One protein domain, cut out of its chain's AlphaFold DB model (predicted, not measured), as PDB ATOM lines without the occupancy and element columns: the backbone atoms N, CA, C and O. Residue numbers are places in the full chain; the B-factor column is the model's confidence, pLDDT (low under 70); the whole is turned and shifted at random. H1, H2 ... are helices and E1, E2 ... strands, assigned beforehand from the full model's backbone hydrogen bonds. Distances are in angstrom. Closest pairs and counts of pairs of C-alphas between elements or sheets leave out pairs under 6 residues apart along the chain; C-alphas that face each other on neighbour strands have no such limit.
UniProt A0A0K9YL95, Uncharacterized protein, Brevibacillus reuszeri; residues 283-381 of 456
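This is residues 283 to 381 of the 456 residues of an uncharacterized protein of Brevibacillus reuszeri (UniProt A0A0K9YL95). Little of this domain is regular structure: a small sheet is built along one long strand, E2, with one helix, H1, packed on it. A long loop, residues 328 to 346, makes one end of the length. The printed part has 99 residues, 38 in named elements, H1 E1 E2 E3 E4 E5; class mixed, sheet branched and antiparallel. It is compact, radius of gyration of the C-alphas 14.1 A, spanning 45 by 26 by 21 A.

E2, residues 347 to 355, runs 26.9 A from C-alpha 347 at (-107.790, -143.314, -117.122). E1 is 325 to 327, E3 358 to 360, E4 367 to 371, E5 378 to 380. H1, residues 303 to 317, runs 20.8 A from C-alpha 303 at (-105.219, -146.072, -122.931).

E1, E2 and E3 form a meander, each strand the antiparallel neighbour of the one before. E1 is on one side of E2 (N 326 to O 352, 3.0 A), E3 (N 355 to O 358, 2.8 A) and E4 (N 347 to O 371, 2.8 A) on the other. E4 and E5 are a hairpin (N 370 to O 379, 3.0 A). H1, its O i to N i+4 pairs each within hydrogen-bond range, is on the sheet and touches E5, closest C-alphas Ala 310 and Ser 378, 5.9 A.

The farthest C-alphas, Asp 339 and Asn 356, are 45.8 A apart. The printed part has no cut. The link E1 to E2 is long, 19 residues. pLDDT is under 70 at 329 to 345 and 362 to 364.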
ATOM      1  N   LYS A 283    -108.961-128.627-132.791       94.69
ATOM      2  CA  LYS A 283    -109.579-128.266-134.075       94.69
ATOM      3  C   LYS A 283    -108.796-128.782-135.286       94.69
ATOM      4  O   LYS A 283    -109.377-129.008-136.343       94.69
ATOM      5  N   GLU A 284    -107.480-128.926-135.157       93.81
ATOM      6  CA  GLU A 284    -106.610-129.454-136.215       93.81
ATOM      7  C   GLU A 284    -106.563-130.985-136.222       93.81
ATOM      8  O   GLU A 284    -106.040-131.590-137.162       93.81
ATOM      9  N   MET A 285    -107.098-131.623-135.180       91.31
ATOM     10  CA  MET A 285    -107.211-133.072-135.104       91.31
ATOM     11  C   MET A 285    -108.438-133.539-135.898       91.31
ATOM     12  O   MET A 285    -109.470-132.864-135.906       91.31
ATOM     13  N   PRO A 286    -108.367-134.701-136.571       92.12
ATOM     14  CA  PRO A 286    -109.540-135.266-137.220       92.12
ATOM     15  C   PRO A 286    -110.644-135.543-136.184       92.12
ATOM     16  O   PRO A 286    -110.336-135.826-135.021       92.12
ATOM     17  N   PRO A 287    -111.929-135.499-136.579       92.62
ATOM     18  CA  PRO A 287    -113.008-135.967-135.721       92.62
ATOM     19  C   PRO A 287    -112.771-137.421-135.313       92.62
ATOM     20  O   PRO A 287    -112.564-138.282-136.171       92.62
ATOM     21  N   VAL A 288    -112.813-137.693-134.011       92.44
ATOM     22  CA  VAL A 288    -112.658-139.043-133.459       92.44
ATOM     23  C   VAL A 288    -114.025-139.535-133.000       92.44
ATOM     24  O   VAL A 288    -114.770-138.798-132.359       92.44
ATOM     25  N   ALA A 289    -114.390-140.766-133.354       92.19
ATOM     26  CA  ALA A 289    -115.600-141.402-132.840       92.19
ATOM     27  C   ALA A 289    -115.321-142.016-131.462       92.19
ATOM     28  O   ALA A 289    -114.249-142.581-131.258       92.19
ATOM     29  N   ALA A 290    -116.287-141.954-130.540       89.75
ATOM     30  CA  ALA A 290    -116.181-142.692-129.286       89.75
ATOM     31  C   ALA A 290    -116.044-144.199-129.575       89.75
ATOM     32  O   ALA A 290    -116.872-144.749-130.316       89.75
ATOM     33  N   PRO A 291    -115.045-144.889-129.000       90.19
ATOM     34  CA  PRO A 291    -114.973-146.336-129.098       90.19
ATOM     35  C   PRO A 291    -116.200-146.962-128.424       90.19
ATOM     36  O   PRO A 291    -116.661-146.503-127.382       90.19
ATOM     37  N   THR A 292    -116.741-148.019-129.027       88.94
ATOM     38  CA  THR A 292    -117.985-148.661-128.567       88.94
ATOM     39  C   THR A 292    -117.749-149.882-127.680       88.94
ATOM     40  O   THR A 292    -118.657-150.311-126.975       88.94
ATOM     41  N   GLU A 293    -116.546-150.456-127.722       90.25
ATOM     42  CA  GLU A 293    -116.139-151.617-126.929       90.25
ATOM     43  C   GLU A 293    -114.636-151.572-126.617       90.25
ATOM     44  O   GLU A 293    -113.832-151.071-127.412       90.25
ATOM     45  N   GLY A 294    -114.246-152.094-125.453       86.44
ATOM     46  CA  GLY A 294    -112.852-152.128-125.022       86.44
ATOM     47  C   GLY A 294    -112.067-153.277-125.655       86.44
ATOM     48  O   GLY A 294    -112.535-154.414-125.691       86.44
ATOM     49  N   LYS A 295    -110.854-152.985-126.136       85.88
ATOM     50  CA  LYS A 295    -109.932-153.949-126.772       85.88
ATOM     51  C   LYS A 295    -108.884-154.523-125.811       85.88
ATOM     52  O   LYS A 295    -108.099-155.382-126.203       85.88
ATOM     53  N   GLY A 296    -108.841-154.029-124.579       80.38
ATOM     54  CA  GLY A 296    -107.957-154.500-123.523       80.38
ATOM     55  C   GLY A 296    -108.471-155.762-122.831       80.38
ATOM     56  O   GLY A 296    -109.505-156.346-123.176       80.38
ATOM     57  N   PHE A 297    -107.733-156.189-121.807       72.62
ATOM     58  CA  PHE A 297    -108.056-157.391-121.047       72.62
ATOM     59  C   PHE A 297    -109.479-157.329-120.467       72.62
ATOM     60  O   PHE A 297    -109.883-156.336-119.865       72.62
ATOM     61  N   SER A 298    -110.251-158.407-120.629       81.06
ATOM     62  CA  SER A 298    -111.639-158.496-120.149       81.06
ATOM     63  C   SER A 298    -112.583-157.401-120.699       81.06
ATOM     64  O   SER A 298    -113.560-157.044-120.027       81.06
ATOM     65  N   GLY A 299    -112.315-156.881-121.904       81.44
ATOM     66  CA  GLY A 299    -113.168-155.892-122.577       81.44
ATOM     67  C   GLY A 299    -113.043-154.473-122.015       81.44
ATOM     68  O   GLY A 299    -113.944-153.657-122.188       81.44
ATOM     69  N   VAL A 300    -111.959-154.191-121.292       83.69
ATOM     70  CA  VAL A 300    -111.617-152.853-120.792       83.69
ATOM     71  C   VAL A 300    -111.031-152.022-121.938       83.69
ATOM     72  O   VAL A 300    -110.373-152.563-122.824       83.69
ATOM     73  N   PHE A 301    -111.284-150.717-121.967       84.19
ATOM     74  CA  PHE A 301    -110.693-149.807-122.951       84.19
ATOM     75  C   PHE A 301    -109.178-149.761-122.760       84.19
ATOM     76  O   PHE A 301    -108.717-149.782-121.627       84.19
ATOM     77  N   THR A 302    -108.394-149.707-123.835       85.56
ATOM     78  CA  THR A 302    -106.955-149.403-123.729       85.56
ATOM     79  C   THR A 302    -106.740-147.911-123.460       85.56
ATOM     80  O   THR A 302    -107.661-147.115-123.649       85.56
ATOM     81  N   TYR A 303    -105.527-147.499-123.076       81.88
ATOM     82  CA  TYR A 303    -105.219-146.072-122.931       81.88
ATOM     83  C   TYR A 303    -105.417-145.292-124.241       81.88
ATOM     84  O   TYR A 303    -105.980-144.202-124.239       81.88
ATOM     85  N   GLU A 304    -105.054-145.884-125.384       86.81
ATOM     86  CA  GLU A 304    -105.346-145.301-126.701       86.81
ATOM     87  C   GLU A 304    -106.847-145.072-126.907       86.81
ATOM     88  O   GLU A 304    -107.261-143.986-127.306       86.81
ATOM     89  N   GLN A 305    -107.684-146.048-126.545       89.88
ATOM     90  CA  GLN A 305    -109.136-145.883-126.614       89.88
ATOM     91  C   GLN A 305    -109.648-144.840-125.610       89.88
ATOM     92  O   GLN A 305    -110.601-144.123-125.901       89.88
ATOM     93  N   ALA A 306    -109.021-144.714-124.439       89.44
ATOM     94  CA  ALA A 306    -109.357-143.671-123.476       89.44
ATOM     95  C   ALA A 306    -109.026-142.266-124.013       89.44
ATOM     96  O   ALA A 306    -109.838-141.352-123.861       89.44
ATOM     97  N   LYS A 307    -107.893-142.099-124.711       90.81
ATOM     98  CA  LYS A 307    -107.560-140.858-125.431       90.81
ATOM     99  C   LYS A 307    -108.590-140.542-126.510       90.81
ATOM    100  O   LYS A 307    -109.059-139.407-126.583       90.81
ATOM    101  N   GLU A 308    -108.990-141.535-127.304       92.88
ATOM    102  CA  GLU A 308    -110.047-141.377-128.313       92.88
ATOM    103  C   GLU A 308    -111.371-140.910-127.682       92.88
ATOM    104  O   GLU A 308    -111.980-139.955-128.172       92.88
ATOM    105  N   SER A 309    -111.782-141.509-126.557       93.75
ATOM    106  CA  SER A 309    -112.971-141.084-125.803       93.75
ATOM    107  C   SER A 309    -112.861-139.647-125.282       93.75
ATOM    108  O   SER A 309    -113.814-138.875-125.411       93.75
ATOM    109  N   ALA A 310    -111.705-139.262-124.734       93.56
ATOM    110  CA  ALA A 310    -111.472-137.914-124.216       93.56
ATOM    111  C   ALA A 310    -111.538-136.852-125.329       93.56
ATOM    112  O   ALA A 310    -112.215-135.830-125.185       93.56
ATOM    113  N   ILE A 311    -110.890-137.125-126.466       94.62
ATOM    114  CA  ILE A 311    -110.930-136.274-127.663       94.62
ATOM    115  C   ILE A 311    -112.371-136.135-128.159       94.62
ATOM    116  O   ILE A 311    -112.839-135.014-128.373       94.62
ATOM    117  N   HIS A 312    -113.098-137.249-128.284       95.75
ATOM    118  CA  HIS A 312    -114.494-137.237-128.711       95.75
ATOM    119  C   HIS A 312    -115.377-136.403-127.772       95.75
ATOM    120  O   HIS A 312    -116.179-135.589-128.235       95.75
ATOM    121  N   HIS A 313    -115.215-136.563-126.454       94.94
ATOM    122  CA  HIS A 313    -115.963-135.799-125.454       94.94
ATOM    123  C   HIS A 313    -115.756-134.293-125.628       94.94
ATOM    124  O   HIS A 313    -116.728-133.538-125.666       94.94
ATOM    125  N   LEU A 314    -114.507-133.846-125.779       95.38
ATOM    126  CA  LEU A 314    -114.198-132.428-125.964       95.38
ATOM    127  C   LEU A 314    -114.708-131.895-127.306       95.38
ATOM    128  O   LEU A 314    -115.307-130.820-127.344       95.38
ATOM    129  N   GLN A 315    -114.537-132.655-128.390       95.19
ATOM    130  CA  GLN A 315    -115.002-132.255-129.719       95.19
ATOM    131  C   GLN A 315    -116.529-132.080-129.770       95.19
ATOM    132  O   GLN A 315    -117.019-131.159-130.423       95.19
ATOM    133  N   THR A 316    -117.276-132.938-129.075       94.56
ATOM    134  CA  THR A 316    -118.749-132.933-129.087       94.56
ATOM    135  C   THR A 316    -119.366-131.989-128.061       94.56
ATOM    136  O   THR A 316    -120.346-131.315-128.370       94.56
ATOM    137  N   THR A 317    -118.796-131.914-126.859       94.56
ATOM    138  CA  THR A 317    -119.361-131.139-125.740       94.56
ATOM    139  C   THR A 317    -118.921-129.676-125.773       94.56
ATOM    140  O   THR A 317    -119.686-128.799-125.376       94.56
ATOM    141  N   TYR A 318    -117.714-129.396-126.279       94.62
ATOM    142  CA  TYR A 318    -117.117-128.057-126.303       94.62
ATOM    143  C   TYR A 318    -116.620-127.662-127.709       94.62
ATOM    144  O   TYR A 318    -115.442-127.332-127.879       94.62
ATOM    145  N   PRO A 319    -117.492-127.658-128.739       94.38
ATOM    146  CA  PRO A 319    -117.087-127.384-130.121       94.38
ATOM    147  C   PRO A 319    -116.448-126.001-130.306       94.38
ATOM    148  O   PRO A 319    -115.521-125.853-131.102       94.38
ATOM    149  N   ASP A 320    -116.883-125.010-129.526       95.12
ATOM    150  CA  ASP A 320    -116.369-123.638-129.597       95.12
ATOM    151  C   ASP A 320    -114.956-123.488-129.010       95.12
ATOM    152  O   ASP A 320    -114.259-122.528-129.332       95.12
ATOM    153  N   LEU A 321    -114.503-124.442-128.185       94.94
ATOM    154  CA  LEU A 321    -113.200-124.392-127.511       94.94
ATOM    155  C   LEU A 321    -112.113-125.202-128.227       94.94
ATOM    156  O   LEU A 321    -110.960-125.182-127.809       94.94
ATOM    157  N   GLN A 322    -112.429-125.905-129.319       94.75
ATOM    158  CA  GLN A 322    -111.471-126.810-129.968       94.75
ATOM    159  C   GLN A 322    -110.207-126.103-130.495       94.75
ATOM    160  O   GLN A 322    -109.150-126.721-130.586       94.75
ATOM    161  N   ALA A 323    -110.297-124.820-130.861       94.94
ATOM    162  CA  ALA A 323    -109.133-124.039-131.295       94.94
ATOM    163  C   ALA A 323    -108.209-123.643-130.128       94.94
ATOM    164  O   ALA A 323    -107.031-123.364-130.348       94.94
ATOM    165  N   ASP A 324    -108.747-123.636-128.909       95.06
ATOM    166  CA  ASP A 324    -108.087-123.154-127.697       95.06
ATOM    167  C   ASP A 324    -107.615-124.303-126.797       95.06
ATOM    168  O   ASP A 324    -107.053-124.059-125.736       95.06
ATOM    169  N   ILE A 325    -107.826-125.559-127.191       94.69
ATOM    170  CA  ILE A 325    -107.430-126.741-126.418       94.69
ATOM    171  C   ILE A 325    -106.388-127.520-127.207       94.69
ATOM    172  O   ILE A 325    -106.557-127.737-128.406       94.69
ATOM    173  N   TYR A 326    -105.346-127.992-126.532       92.56
ATOM    174  CA  TYR A 326    -104.419-128.988-127.065       92.56
ATOM    175  C   TYR A 326    -104.281-130.148-126.081       92.56
ATOM    176  O   TYR A 326    -104.448-129.980-124.871       92.56
ATOM    177  N   MET A 327    -103.994-131.332-126.607       90.50
ATOM    178  CA  MET A 327    -103.691-132.501-125.789       90.50
ATOM    179  C   MET A 327    -102.234-132.416-125.343       90.50
ATOM    180  O   MET A 327    -101.353-132.184-126.175       90.50
ATOM    181  N   LEU A 328    -101.974-132.584-124.048       85.38
ATOM    182  CA  LEU A 328    -100.609-132.820-123.604       85.38
ATOM    183  C   LEU A 328    -100.258-134.249-123.998       85.38
ATOM    184  O   LEU A 328    -101.072-135.153-123.829       85.38
ATOM    185  N   ASP A 329     -99.033-134.462-124.467       67.94
ATOM    186  CA  ASP A 329     -98.452-135.802-124.506       67.94
ATOM    187  C   ASP A 329     -98.206-136.250-123.052       67.94
ATOM    188  O   ASP A 329     -97.065-136.325-122.594       67.94
ATOM    189  N   SER A 330     -99.272-136.455-122.270       54.41
ATOM    190  CA  SER A 330     -99.164-137.132-120.991       54.41
ATOM    191  C   SER A 330     -99.113-138.622-121.277       54.41
ATOM    192  O   SER A 330    -100.016-139.228-121.847       54.41
ATOM    193  N   GLN A 331     -97.970-139.202-120.942       52.41
ATOM    194  CA  GLN A 331     -97.869-140.631-120.734       52.41
ATOM    195  C   GLN A 331     -98.713-140.891-119.486       52.41
ATOM    196  O   GLN A 331     -98.373-140.382-118.415       52.41
ATOM    197  N   SER A 332     -99.838-141.605-119.591       43.94
ATOM    198  CA  SER A 332    -100.334-142.222-118.365       43.94
ATOM    199  C   SER A 332     -99.261-143.205-117.945       43.94
ATOM    200  O   SER A 332     -98.882-144.047-118.759       43.94
ATOM    201  N   ASP A 333     -98.802-143.105-116.699       46.34
ATOM    202  CA  ASP A 333     -98.205-144.243-116.014       46.34
ATOM    203  C   ASP A 333     -99.052-145.461-116.383       46.34
ATOM    204  O   ASP A 333    -100.264-145.447-116.130       46.34
ATOM    205  N   ASP A 334     -98.457-146.433-117.078       41.59
ATOM    206  CA  ASP A 334     -99.170-147.619-117.520       41.59
ATOM    207  C   ASP A 334    -100.044-148.113-116.364       41.59
ATOM    208  O   ASP A 334     -99.573-148.403-115.259       41.59
ATOM    209  N   ILE A 335    -101.343-148.253-116.628       42.56
ATOM    210  CA  ILE A 335    -102.272-148.988-115.762       42.56
ATOM    211  C   ILE A 335    -101.941-150.500-115.800       42.56
ATOM    212  O   ILE A 335    -102.738-151.343-115.408       42.56
ATOM    213  N   ASP A 336    -100.717-150.872-116.169       36.97
ATOM    214  CA  ASP A 336    -100.164-152.194-115.953       36.97
ATOM    215  C   ASP A 336     -99.589-152.261-114.536       36.97
ATOM    216  O   ASP A 336     -98.409-152.077-114.245       36.97
ATOM    217  N   SER A 337    -100.483-152.550-113.596       41.31
ATOM    218  CA  SER A 337    -100.111-153.073-112.288       41.31
ATOM    219  C   SER A 337     -99.128-154.247-112.431       41.31
ATOM    220  O   SER A 337     -99.410-155.218-113.135       41.31
ATOM    221  N   TYR A 338     -98.044-154.202-111.659       40.34
ATOM    222  CA  TYR A 338     -97.001-155.231-111.534       40.34
ATOM    223  C   TYR A 338     -97.510-156.661-111.216       40.34
ATOM    224  O   TYR A 338     -96.755-157.624-111.303       40.34
ATOM    225  N   ASP A 339     -98.782-156.836-110.836       43.25
ATOM    226  CA  ASP A 339     -99.392-158.135-110.523       43.25
ATOM    227  C   ASP A 339    -100.369-158.656-111.595       43.25
ATOM    228  O   ASP A 339    -101.022-159.681-111.377       43.25
ATOM    229  N   GLY A 340    -100.485-157.972-112.740       40.88
ATOM    230  CA  GLY A 340    -101.417-158.337-113.810       40.88
ATOM    231  C   GLY A 340    -102.892-158.272-113.396       40.88
ATOM    232  O   GLY A 340    -103.732-158.914-114.035       40.88
ATOM    233  N   LYS A 341    -103.234-157.550-112.315       39.16
ATOM    234  CA  LYS A 341    -104.618-157.383-111.859       39.16
ATOM    235  C   LYS A 341    -105.134-155.985-112.191       39.16
ATOM    236  O   LYS A 341    -104.551-155.007-111.741       39.16
ATOM    237  N   PRO A 342    -106.298-155.856-112.849       44.09
ATOM    238  CA  PRO A 342    -106.853-154.549-113.184       44.09
ATOM    239  C   PRO A 342    -106.953-153.660-111.939       44.09
ATOM    240  O   PRO A 342    -107.693-153.978-110.999       44.09
ATOM    241  N   ARG A 343    -106.242-152.528-111.927       50.62
ATOM    242  CA  ARG A 343    -106.630-151.429-111.047       50.62
ATOM    243  C   ARG A 343    -107.882-150.824-111.657       50.62
ATOM    244  O   ARG A 343    -107.871-150.336-112.776       50.62
ATOM    245  N   TRP A 344    -108.973-150.875-110.910       55.59
ATOM    246  CA  TRP A 344    -110.253-150.257-111.255       55.59
ATOM    247  C   TRP A 344    -110.190-148.729-111.091       55.59
ATOM    248  O   TRP A 344    -111.045-148.144-110.433       55.59
ATOM    249  N   GLN A 345    -109.120-148.106-111.580       68.56
ATOM    250  CA  GLN A 345    -108.900-146.665-111.543       68.56
ATOM    251  C   GLN A 345    -109.189-146.104-112.931       68.56
ATOM    252  O   GLN A 345    -108.902-146.760-113.930       68.56
ATOM    253  N   ASP A 346    -109.795-144.923-112.978       80.44
ATOM    254  CA  ASP A 346    -110.076-144.239-114.233       80.44
ATOM    255  C   ASP A 346    -108.774-143.913-114.974       80.44
ATOM    256  O   ASP A 346    -107.738-143.652-114.357       80.44
ATOM    257  N   TYR A 347    -108.836-143.913-116.303       83.94
ATOM    258  CA  TYR A 347    -107.790-143.314-117.122       83.94
ATOM    259  C   TYR A 347    -107.831-141.798-116.961       83.94
ATOM    260  O   TYR A 347    -108.907-141.223-116.802       83.94
ATOM    261  N   PHE A 348    -106.677-141.151-117.064       84.38
ATOM    262  CA  PHE A 348    -106.552-139.701-117.009       84.38
ATOM    263  C   PHE A 348    -105.827-139.212-118.262       84.38
ATOM    264  O   PHE A 348    -104.758-139.721-118.601       84.38
ATOM    265  N   VAL A 349    -106.432-138.258-118.969       87.62
ATOM    266  CA  VAL A 349    -105.854-137.637-120.171       87.62
ATOM    267  C   VAL A 349    -105.795-136.134-119.948       87.62
ATOM    268  O   VAL A 349    -106.818-135.514-119.640       87.62
ATOM    269  N   ASP A 350    -104.598-135.565-120.084       88.06
ATOM    270  CA  ASP A 350    -104.334-134.165-119.768       88.06
ATOM    271  C   ASP A 350    -104.401-133.276-121.006       88.06
ATOM    272  O   ASP A 350    -103.920-133.601-122.093       88.06
ATOM    273  N   PHE A 351    -104.971-132.098-120.808       91.69
ATOM    274  CA  PHE A 351    -105.149-131.078-121.823       91.69
ATOM    275  C   PHE A 351    -104.718-129.725-121.278       91.69
ATOM    276  O   PHE A 351    -104.749-129.455-120.075       91.69
ATOM    277  N   GLY A 352    -104.303-128.866-122.193       91.75
ATOM    278  CA  GLY A 352    -103.865-127.518-121.896       91.75
ATOM    279  C   GLY A 352    -104.545-126.525-122.814       91.75
ATOM    280  O   GLY A 352    -105.300-126.883-123.722       91.75
ATOM    281  N   TRP A 353    -104.245-125.256-122.569       93.56
ATOM    282  CA  TRP A 353    -104.878-124.153-123.269       93.56
ATOM    283  C   TRP A 353    -103.946-123.464-124.259       93.56
ATOM    284  O   TRP A 353    -102.750-123.279-124.016       93.56
ATOM    285  N   LEU A 354    -104.540-123.034-125.363       93.44
ATOM    286  CA  LEU A 354    -103.987-122.112-126.332       93.44
ATOM    287  C   LEU A 354    -104.762-120.798-126.257       93.44
ATOM    288  O   LEU A 354    -105.965-120.766-126.007       93.44
ATOM    289  N   LYS A 355    -104.072-119.697-126.536       91.31
ATOM    290  CA  LYS A 355    -104.683-118.397-126.790       91.31
ATOM    291  C   LYS A 355    -104.084-117.828-128.063       91.31
ATOM    292  O   LYS A 355    -102.877-117.606-128.148       91.31
ATOM    293  N   ASN A 356    -104.928-117.607-129.071       87.94
ATOM    294  CA  ASN A 356    -104.495-117.150-130.397       87.94
ATOM    295  C   ASN A 356    -103.395-118.053-131.005       87.94
ATOM    296  O   ASN A 356    -102.464-117.554-131.634       87.94
ATOM    297  N   GLY A 357    -103.470-119.368-130.763       88.31
ATOM    298  CA  GLY A 357    -102.472-120.351-131.205       88.31
ATOM    299  C   GLY A 357    -101.196-120.431-130.356       88.31
ATOM    300  O   GLY A 357    -100.363-121.291-130.620       88.31
ATOM    301  N   ASN A 358    -101.033-119.588-129.329       90.75
ATOM    302  CA  ASN A 358     -99.889-119.645-128.415       90.75
ATOM    303  C   ASN A 358    -100.242-120.425-127.154       90.75
ATOM    304  O   ASN A 358    -101.323-120.251-126.595       90.75
ATOM    305  N   LEU A 359     -99.300-121.228-126.670       91.62
ATOM    306  CA  LEU A 359     -99.434-121.962-125.417       91.62
ATOM    307  C   LEU A 359     -99.717-121.057-124.222       91.62
ATOM    308  O   LEU A 359     -99.117-119.993-124.091       91.62
ATOM    309  N   ILE A 360    -100.520-121.549-123.286       90.94
ATOM    310  CA  ILE A 360    -100.585-121.028-121.922       90.94
ATOM    311  C   ILE A 360     -99.716-121.942-121.051       90.94
ATOM    312  O   ILE A 360    -100.087-123.063-120.727       90.94
ATOM    313  N   GLY A 361     -98.506-121.478-120.732       71.44
ATOM    314  CA  GLY A 361     -97.436-122.253-120.094       71.44
ATOM    315  C   GLY A 361     -97.580-122.433-118.583       71.44
ATOM    316  O   GLY A 361     -96.566-122.462-117.889       71.44
ATOM    317  N   ASP A 362     -98.805-122.509-118.066       68.62
ATOM    318  CA  ASP A 362     -99.063-122.735-116.644       68.62
ATOM    319  C   ASP A 362     -99.683-124.118-116.425       68.62
ATOM    320  O   ASP A 362    -100.843-124.352-116.771       68.62
ATOM    321  N   ARG A 363     -98.907-125.023-115.809       67.12
ATOM    322  CA  ARG A 363     -99.381-126.364-115.434       67.12
ATOM    323  C   ARG A 363    -100.609-126.300-114.527       67.12
ATOM    324  O   ARG A 363    -101.437-127.199-114.611       67.12
ATOM    325  N   ASP A 364    -100.763-125.241-113.733       69.31
ATOM    326  CA  ASP A 364    -101.901-125.075-112.825       69.31
ATOM    327  C   ASP A 364    -103.217-124.783-113.569       69.31
ATOM    328  O   ASP A 364    -104.292-124.875-112.979       69.31
ATOM    329  N   THR A 365    -103.151-124.440-114.862       79.69
ATOM    330  CA  THR A 365    -104.340-124.225-115.711       79.69
ATOM    331  C   THR A 365    -104.705-125.401-116.598       79.69
ATOM    332  O   THR A 365    -105.781-125.394-117.204       79.69
ATOM    333  N   ASN A 366    -103.832-126.403-116.681       87.81
ATOM    334  CA  ASN A 366    -104.144-127.630-117.391       87.81
ATOM    335  C   ASN A 366    -105.311-128.341-116.706       87.81
ATOM    336  O   ASN A 366    -105.557-128.187-115.506       87.81
ATOM    337  N   PHE A 367    -106.039-129.128-117.481       89.69
ATOM    338  CA  PHE A 367    -107.181-129.881-116.995       89.69
ATOM    339  C   PHE A 367    -107.097-131.323-117.471       89.69
ATOM    340  O   PHE A 367    -106.482-131.628-118.487       89.69
ATOM    341  N   THR A 368    -107.757-132.203-116.733       89.00
ATOM    342  CA  THR A 368    -107.701-133.642-116.970       89.00
ATOM    343  C   THR A 368    -109.112-134.171-117.163       89.00
ATOM    344  O   THR A 368    -110.009-133.863-116.368       89.00
ATOM    345  N   LEU A 369    -109.306-134.989-118.193       91.50
ATOM    346  CA  LEU A 369    -110.505-135.810-118.330       91.50
ATOM    347  C   LEU A 369    -110.245-137.161-117.677       91.50
ATOM    348  O   LEU A 369    -109.224-137.791-117.954       91.50
ATOM    349  N   TYR A 370    -111.172-137.601-116.826       89.06
ATOM    350  CA  TYR A 370    -111.197-138.988-116.377       89.06
ATOM    351  C   TYR A 370    -111.994-139.819-117.381       89.06
ATOM    352  O   TYR A 370    -112.985-139.328-117.926       89.06
ATOM    353  N   ILE A 371    -111.580-141.062-117.616       90.50
ATOM    354  CA  ILE A 371    -112.266-142.001-118.500       90.50
ATOM    355  C   ILE A 371    -112.433-143.328-117.776       90.50
ATOM    356  O   ILE A 371    -111.469-143.978-117.370       90.50
ATOM    357  N   THR A 372    -113.682-143.744-117.639       88.25
ATOM    358  CA  THR A 372    -114.031-144.990-116.957       88.25
ATOM    359  C   THR A 372    -113.587-146.210-117.781       88.25
ATOM    360  O   THR A 372    -113.918-146.316-118.966       88.25
ATOM    361  N   PRO A 373    -112.887-147.199-117.193       82.31
ATOM    362  CA  PRO A 373    -112.223-148.227-117.996       82.31
ATOM    363  C   PRO A 373    -113.162-149.176-118.755       82.31
ATOM    364  O   PRO A 373    -112.770-149.762-119.760       82.31
ATOM    365  N   ARG A 374    -114.402-149.370-118.287       82.69
ATOM    366  CA  ARG A 374    -115.353-150.311-118.914       82.69
ATOM    367  C   ARG A 374    -116.277-149.679-119.938       82.69
ATOM    368  O   ARG A 374    -116.652-150.353-120.890       82.69
ATOM    369  N   THR A 375    -116.708-148.447-119.698       84.75
ATOM    370  CA  THR A 375    -117.714-147.794-120.541       84.75
ATOM    371  C   THR A 375    -117.093-146.753-121.460       84.75
ATOM    372  O   THR A 375    -117.749-146.345-122.413       84.75
ATOM    373  N   GLY A 376    -115.854-146.319-121.198       82.62
ATOM    374  CA  GLY A 376    -115.235-145.215-121.925       82.62
ATOM    375  C   GLY A 376    -115.898-143.866-121.631       82.62
ATOM    376  O   GLY A 376    -115.591-142.878-122.299       82.62
ATOM    377  N   GLU A 377    -116.806-143.809-120.647       87.62
ATOM    378  CA  GLU A 377    -117.468-142.572-120.245       87.62
ATOM    379  C   GLU A 377    -116.411-141.604-119.731       87.62
ATOM    380  O   GLU A 377    -115.644-141.942-118.825       87.62
ATOM    381  N   SER A 378    -116.376-140.429-120.356       88.62
ATOM    382  CA  SER A 378    -115.394-139.385-120.100       88.62
ATOM    383  C   SER A 378    -116.055-138.199-119.416       88.62
ATOM    384  O   SER A 378    -117.158-137.800-119.799       88.62
ATOM    385  N   GLY A 379    -115.375-137.610-118.438       86.19
ATOM    386  CA  GLY A 379    -115.895-136.453-117.721       86.19
ATOM    387  C   GLY A 379    -114.816-135.568-117.115       86.19
ATOM    388  O   GLY A 379    -113.639-135.920-117.036       86.19
ATOM    389  N   LEU A 380    -115.250-134.392-116.668       85.88
ATOM    390  CA  LEU A 380    -114.436-133.463-115.895       85.88
ATOM    391  C   LEU A 380    -114.695-133.680-114.411       85.88
ATOM    392  O   LEU A 380    -115.836-133.841-113.980       85.88
ATOM    393  N   ARG A 381    -113.636-133.627-113.604       74.75
ATOM    394  CA  ARG A 381    -113.773-133.746-112.148       74.75
ATOM    395  C   ARG A 381    -114.406-132.504-111.510       74.75
ATOM    396  O   ARG A 381    -115.084-132.619-110.494       74.75
TER     397      ARG A 381